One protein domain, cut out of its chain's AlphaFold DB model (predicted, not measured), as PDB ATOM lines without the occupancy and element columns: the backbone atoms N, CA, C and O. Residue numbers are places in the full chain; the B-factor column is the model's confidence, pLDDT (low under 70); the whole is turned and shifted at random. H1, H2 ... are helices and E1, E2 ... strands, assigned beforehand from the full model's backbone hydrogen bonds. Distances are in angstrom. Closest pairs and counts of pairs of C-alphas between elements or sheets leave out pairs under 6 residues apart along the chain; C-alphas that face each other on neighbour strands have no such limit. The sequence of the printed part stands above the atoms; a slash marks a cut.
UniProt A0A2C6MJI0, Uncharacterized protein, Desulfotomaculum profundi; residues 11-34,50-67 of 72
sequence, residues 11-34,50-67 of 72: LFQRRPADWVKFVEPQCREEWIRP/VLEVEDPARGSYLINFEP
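AT A GLANCE: This is residues 11 to 34 and 50 to 67 of the 72 residues of an uncharacterized protein of Desulfotomaculum profundi (UniProt A0A2C6MJI0). A two-stranded antiparallel hairpin, E1 and E2, has the helix H2 packed beside it, with the very short helix H1 just before H2. After H2 the unnamed stretch folds back, and its residues 32 to 33 run beside E1 as a short antiparallel pairing with residues 52 to 53. The printed part has 42 residues with two named helices and two named strands, in the order H1, H2, E1, E2; the class is mixed, helices and strands. It is compact, with a radius of gyration of the C-alphas of 9.6 A, yet elongated in outline, spanning 28 by 17 by 17 A.

HOW THE PARTS SIT: Start with H1, residues 11 to 14, and H2, residues 16 to 23: they are close but not clearly touching, their closest C-alphas, those of Phe 12 and Trp 19, being 7.4 A apart. In H2 every O i to N i+4 pair is within hydrogen-bond range; H1 is too short for such a pair, and its one O i to N i+3 pair is within range. Go on to E1, residues 50 to 55, where the C-alpha of Leu 51 is 7.3 A from that of Pro 16, the closest pair of H2 and E1. E2, residues 59 to 64, forms a hairpin with E1, antiparallel at 157 degrees; look for N 51 and O 63, 2.9 A apart, and N 59 and O 55, 2.8 A apart, both within hydrogen-bond range. The closest C-alphas of H2 and E2 are those of Val 20 and Ile 63, at 7.3 A. H1 is apart from both strands.

IN THESE COORDINATES: Find C-alpha 11 at (-126.260, 41.704, 64.642), where H1 begins; it measures 5.2 A. H2 runs 11.3 A from C-alpha 16 at (-120.011, 47.392, 62.673). E1 covers 15.4 A, and E2 covers 16.6 A, ending at C-alpha 64 at (-121.348, 46.692, 51.092).

THE WHOLE: The C-alphas of Ala 57 and Pro 67 are the two farthest apart, at 29.2 A. Residues 35 to 49 are not printed, and C-alphas 34 and 50 are 9.3 A apart across this cut, which lies in the link from H2 to E1. The links H1 to H2 and E1 to E2 are tight. Mean pLDDT of the printed part is 80.1, and it is under 70 at residues 34, 50 and 66 to 67.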
ATOM      1  N   LEU A  11    -127.643  42.151  64.438       70.31
ATOM      2  CA  LEU A  11    -126.260  41.704  64.642       70.31
ATOM      3  C   LEU A  11    -125.265  42.595  63.900       70.31
ATOM      4  O   LEU A  11    -124.237  42.965  64.463       70.31
ATOM      5  N   PHE A  12    -125.609  42.972  62.671       73.06
ATOM      6  CA  PHE A  12    -124.791  43.839  61.836       73.06
ATOM      7  C   PHE A  12    -124.573  45.207  62.489       73.06
ATOM      8  O   PHE A  12    -123.446  45.669  62.644       73.06
ATOM      9  N   GLN A  13    -125.659  45.796  62.995       70.56
ATOM     10  CA  GLN A  13    -125.644  47.085  63.690       70.56
ATOM     11  C   GLN A  13    -124.944  47.054  65.055       70.56
ATOM     12  O   GLN A  13    -124.454  48.082  65.508       70.56
ATOM     13  N   ARG A  14    -124.905  45.905  65.744       75.81
ATOM     14  CA  ARG A  14    -124.314  45.821  67.091       75.81
ATOM     15  C   ARG A  14    -122.798  45.971  67.093       75.81
ATOM     16  O   ARG A  14    -122.254  46.417  68.098       75.81
ATOM     17  N   ARG A  15    -122.125  45.530  66.028       78.38
ATOM     18  CA  ARG A  15    -120.657  45.461  65.958       78.38
ATOM     19  C   ARG A  15    -120.144  45.795  64.552       78.38
ATOM     20  O   ARG A  15    -119.499  44.954  63.936       78.38
ATOM     21  N   PRO A  16    -120.420  47.004  64.026       79.00
ATOM     22  CA  PRO A  16    -120.011  47.392  62.673       79.00
ATOM     23  C   PRO A  16    -118.493  47.283  62.475       79.00
ATOM     24  O   PRO A  16    -118.044  46.842  61.422       79.00
ATOM     25  N   ALA A  17    -117.709  47.587  63.514       84.19
ATOM     26  CA  ALA A  17    -116.257  47.480  63.482       84.19
ATOM     27  C   ALA A  17    -115.744  46.062  63.210       84.19
ATOM     28  O   ALA A  17    -114.828  45.884  62.411       84.19
ATOM     29  N   ASP A  18    -116.362  45.053  63.826       85.81
ATOM     30  CA  ASP A  18    -115.971  43.655  63.637       85.81
ATOM     31  C   ASP A  18    -116.216  43.211  62.186       85.81
ATOM     32  O   ASP A  18    -115.402  42.489  61.612       85.81
ATOM     33  N   TRP A  19    -117.301  43.688  61.564       84.12
ATOM     34  CA  TRP A  19    -117.616  43.395  60.163       84.12
ATOM     35  C   TRP A  19    -116.644  44.063  59.193       84.12
ATOM     36  O   TRP A  19    -116.180  43.411  58.259       84.12
ATOM     37  N   VAL A  20    -116.278  45.327  59.421       85.56
ATOM     38  CA  VAL A  20    -115.240  45.993  58.616       85.56
ATOM     39  C   VAL A  20    -113.905  45.277  58.773       85.56
ATOM     40  O   VAL A  20    -113.281  44.948  57.773       85.56
ATOM     41  N   LYS A  21    -113.494  44.962  60.006       88.19
ATOM     42  CA  LYS A  21    -112.227  44.267  60.285       88.19
ATOM     43  C   LYS A  21    -112.164  42.861  59.700       88.19
ATOM     44  O   LYS A  21    -111.078  42.393  59.371       88.19
ATOM     45  N   PHE A  22    -113.304  42.184  59.565       84.75
ATOM     46  CA  PHE A  22    -113.374  40.901  58.869       84.75
ATOM     47  C   PHE A  22    -112.945  41.026  57.398       84.75
ATOM     48  O   PHE A  22    -112.262  40.144  56.886       84.75
ATOM     49  N   VAL A  23    -113.319  42.120  56.729       83.81
ATOM     50  CA  VAL A  23    -112.957  42.388  55.328       83.81
ATOM     51  C   VAL A  23    -111.578  43.047  55.226       83.81
ATOM     52  O   VAL A  23    -110.787  42.703  54.351       83.81
ATOM     53  N   GLU A  24    -111.267  43.963  56.141       85.19
ATOM     54  CA  GLU A  24    -110.032  44.737  56.169       85.19
ATOM     55  C   GLU A  24    -109.423  44.765  57.579       85.19
ATOM     56  O   GLU A  24    -109.679  45.675  58.372       85.19
ATOM     57  N   PRO A  25    -108.560  43.787  57.908       86.62
ATOM     58  CA  PRO A  25    -108.027  43.618  59.263       86.62
ATOM     59  C   PRO A  25    -107.195  44.793  59.786       86.62
ATOM     60  O   PRO A  25    -106.993  44.913  60.993       86.62
ATOM     61  N   GLN A  26    -106.680  45.639  58.890       86.94
ATOM     62  CA  GLN A  26    -105.875  46.813  59.239       86.94
ATOM     63  C   GLN A  26    -106.723  48.066  59.493       86.94
ATOM     64  O   GLN A  26    -106.185  49.072  59.958       86.94
ATOM     65  N   CYS A  27    -108.030  48.011  59.217       86.06
ATOM     66  CA  CYS A  27    -108.927  49.125  59.472       86.06
ATOM     67  C   CYS A  27    -109.027  49.389  60.976       86.06
ATOM     68  O   CYS A  27    -109.290  48.488  61.784       86.06
ATOM     69  N   ARG A  28    -108.840  50.653  61.354       87.19
ATOM     70  CA  ARG A  28    -108.996  51.095  62.737       87.19
ATOM     71  C   ARG A  28    -110.450  51.447  63.020       87.19
ATOM     72  O   ARG A  28    -111.171  51.864  62.120       87.19
ATOM     73  N   GLU A  29    -110.893  51.255  64.258       85.12
ATOM     74  CA  GLU A  29    -112.310  51.445  64.604       85.12
ATOM     75  C   GLU A  29    -112.734  52.907  64.509       85.12
ATOM     76  O   GLU A  29    -113.858  53.189  64.111       85.12
ATOM     77  N   GLU A  30    -111.823  53.833  64.809       86.62
ATOM     78  CA  GLU A  30    -112.070  55.271  64.733       86.62
ATOM     79  C   GLU A  30    -112.349  55.781  63.311       86.62
ATOM     80  O   GLU A  30    -112.875  56.880  63.150       86.62
ATOM     81  N   TRP A  31    -112.015  54.997  62.283       87.00
ATOM     82  CA  TRP A  31    -112.289  55.331  60.881       87.00
ATOM     83  C   TRP A  31    -113.695  54.925  60.451       87.00
ATOM     84  O   TRP A  31    -114.164  55.341  59.394       87.00
ATOM     85  N   ILE A  32    -114.365  54.099  61.254       84.75
ATOM     86  CA  ILE A  32    -115.629  53.471  60.897       84.75
ATOM     87  C   ILE A  32    -116.754  54.350  61.406       84.75
ATOM     88  O   ILE A  32    -116.991  54.459  62.612       84.75
ATOM     89  N   ARG A  33    -117.486  54.961  60.479       77.94
ATOM     90  CA  ARG A  33    -118.635  55.787  60.832       77.94
ATOM     91  C   ARG A  33    -119.896  54.923  60.856       77.94
ATOM     92  O   ARG A  33    -120.209  54.266  59.860       77.94
ATOM     93  N   PRO A  34    -120.639  54.880  61.981       64.50
ATOM     94  CA  PRO A  34    -121.922  54.199  62.008       64.50
ATOM     95  C   PRO A  34    -122.879  54.913  61.053       64.50
ATOM     96  O   PRO A  34    -123.107  56.115  61.170       64.50
ATOM     97  N   VAL A  50    -124.450  49.640  54.024       64.62
ATOM     98  CA  VAL A  50    -123.163  50.261  53.719       64.62
ATOM     99  C   VAL A  50    -122.479  50.738  54.996       64.62
ATOM    100  O   VAL A  50    -123.066  51.486  55.777       64.62
ATOM    101  N   LEU A  51    -121.235  50.306  55.206       76.12
ATOM    102  CA  LEU A  51    -120.342  50.862  56.222       76.12
ATOM    103  C   LEU A  51    -119.381  51.836  55.549       76.12
ATOM    104  O   LEU A  51    -118.705  51.472  54.586       76.12
ATOM    105  N   GLU A  52    -119.342  53.067  56.047       82.69
ATOM    106  CA  GLU A  52    -118.401  54.080  55.585       82.69
ATOM    107  C   GLU A  52    -117.120  54.008  56.415       82.69
ATOM    108  O   GLU A  52    -117.161  53.980  57.651       82.69
ATOM    109  N   VAL A  53    -115.990  53.973  55.714       83.62
ATOM    110  CA  VAL A  53    -114.656  53.984  56.306       83.62
ATOM    111  C   VAL A  53    -113.896  55.187  55.772       83.62
ATOM    112  O   VAL A  53    -113.760  55.360  54.562       83.62
ATOM    113  N   GLU A  54    -113.389  56.015  56.681       86.75
ATOM    114  CA  GLU A  54    -112.519  57.148  56.369       86.75
ATOM    115  C   GLU A  54    -111.065  56.807  56.704       86.75
ATOM    116  O   GLU A  54    -110.565  57.129  57.783       86.75
ATOM    117  N   ASP A  55    -110.377  56.143  55.776       85.81
ATOM    118  CA  ASP A  55    -108.950  55.843  55.911       85.81
ATOM    119  C   ASP A  55    -108.104  57.061  55.473       85.81
ATOM    120  O   ASP A  55    -108.170  57.469  54.309       85.81
ATOM    121  N   PRO A  56    -107.252  57.629  56.346       82.19
ATOM    122  CA  PRO A  56    -106.361  58.735  55.989       82.19
ATOM    123  C   PRO A  56    -105.372  58.423  54.854       82.19
ATOM    124  O   PRO A  56    -104.891  59.346  54.197       82.19
ATOM    125  N   ALA A  57    -105.026  57.152  54.637       81.94
ATOM    126  CA  ALA A  57    -104.065  56.721  53.626       81.94
ATOM    127  C   ALA A  57    -104.711  56.427  52.262       81.94
ATOM    128  O   ALA A  57    -104.073  56.636  51.229       81.94
ATOM    129  N   ARG A  58    -105.955  55.931  52.246       79.50
ATOM    130  CA  ARG A  58    -106.679  55.527  51.022       79.50
ATOM    131  C   ARG A  58    -107.806  56.475  50.610       79.50
ATOM    132  O   ARG A  58    -108.262  56.393  49.470       79.50
ATOM    133  N   GLY A  59    -108.214  57.387  51.487       80.19
ATOM    134  CA  GLY A  59    -109.429  58.179  51.324       80.19
ATOM    135  C   GLY A  59    -110.677  57.404  51.756       80.19
ATOM    136  O   GLY A  59    -110.591  56.260  52.194       80.19
ATOM    137  N   SER A  60    -111.845  58.038  51.654       83.31
ATOM    138  CA  SER A  60    -113.110  57.447  52.103       83.31
ATOM    139  C   SER A  60    -113.656  56.406  51.121       83.31
ATOM    140  O   SER A  60    -113.662  56.634  49.909       83.31
ATOM    141  N   TYR A  61    -114.162  55.283  51.635       82.12
ATOM    142  CA  TYR A  61    -114.797  54.226  50.840       82.12
ATOM    143  C   TYR A  61    -115.932  53.527  51.591       82.12
ATOM    144  O   TYR A  61    -116.139  53.702  52.792       82.12
ATOM    145  N   LEU A  62    -116.694  52.738  50.833       82.12
ATOM    146  CA  LEU A  62    -117.917  52.082  51.270       82.12
ATOM    147  C   LEU A  62    -117.749  50.563  51.206       82.12
ATOM    148  O   LEU A  62    -117.356  50.023  50.171       82.12
ATOM    149  N   ILE A  63    -118.092  49.871  52.291       78.25
ATOM    150  CA  ILE A  63    -118.157  48.408  52.333       78.25
ATOM    151  C   ILE A  63    -119.625  47.990  52.303       78.25
ATOM    152  O   ILE A  63    -120.387  48.324  53.211       78.25
ATOM    153  N   ASN A  64    -120.010  47.252  51.260       75.38
ATOM    154  CA  ASN A  64    -121.348  46.692  51.092       75.38
ATOM    155  C   ASN A  64    -121.325  45.175  51.323       75.38
ATOM    156  O   ASN A  64    -120.486  44.471  50.761       75.38
ATOM    157  N   PHE A  65    -122.269  44.677  52.118       72.44
ATOM    158  CA  PHE A  65    -122.457  43.250  52.360       72.44
ATOM    159  C   PHE A  65    -123.725  42.782  51.658       72.44
ATOM    160  O   PHE A  65    -124.836  42.978  52.151       72.44
ATOM    161  N   GLU A  66    -123.557  42.144  50.502       65.31
ATOM    162  CA  GLU A  66    -124.683  41.592  49.757       65.31
ATOM    163  C   GLU A  66    -125.059  40.203  50.290       65.31
ATOM    164  O   GLU A  66    -124.182  39.359  50.515       65.31
ATOM    165  N   PRO A  67    -126.356  39.916  50.497       59.28
ATOM    166  CA  PRO A  67    -126.782  38.558  50.778       59.28
ATOM    167  C   PRO A  67    -126.456  37.678  49.568       59.28
ATOM    168  O   PRO A  67    -126.862  37.988  48.448       59.28
TER     169      PRO A  67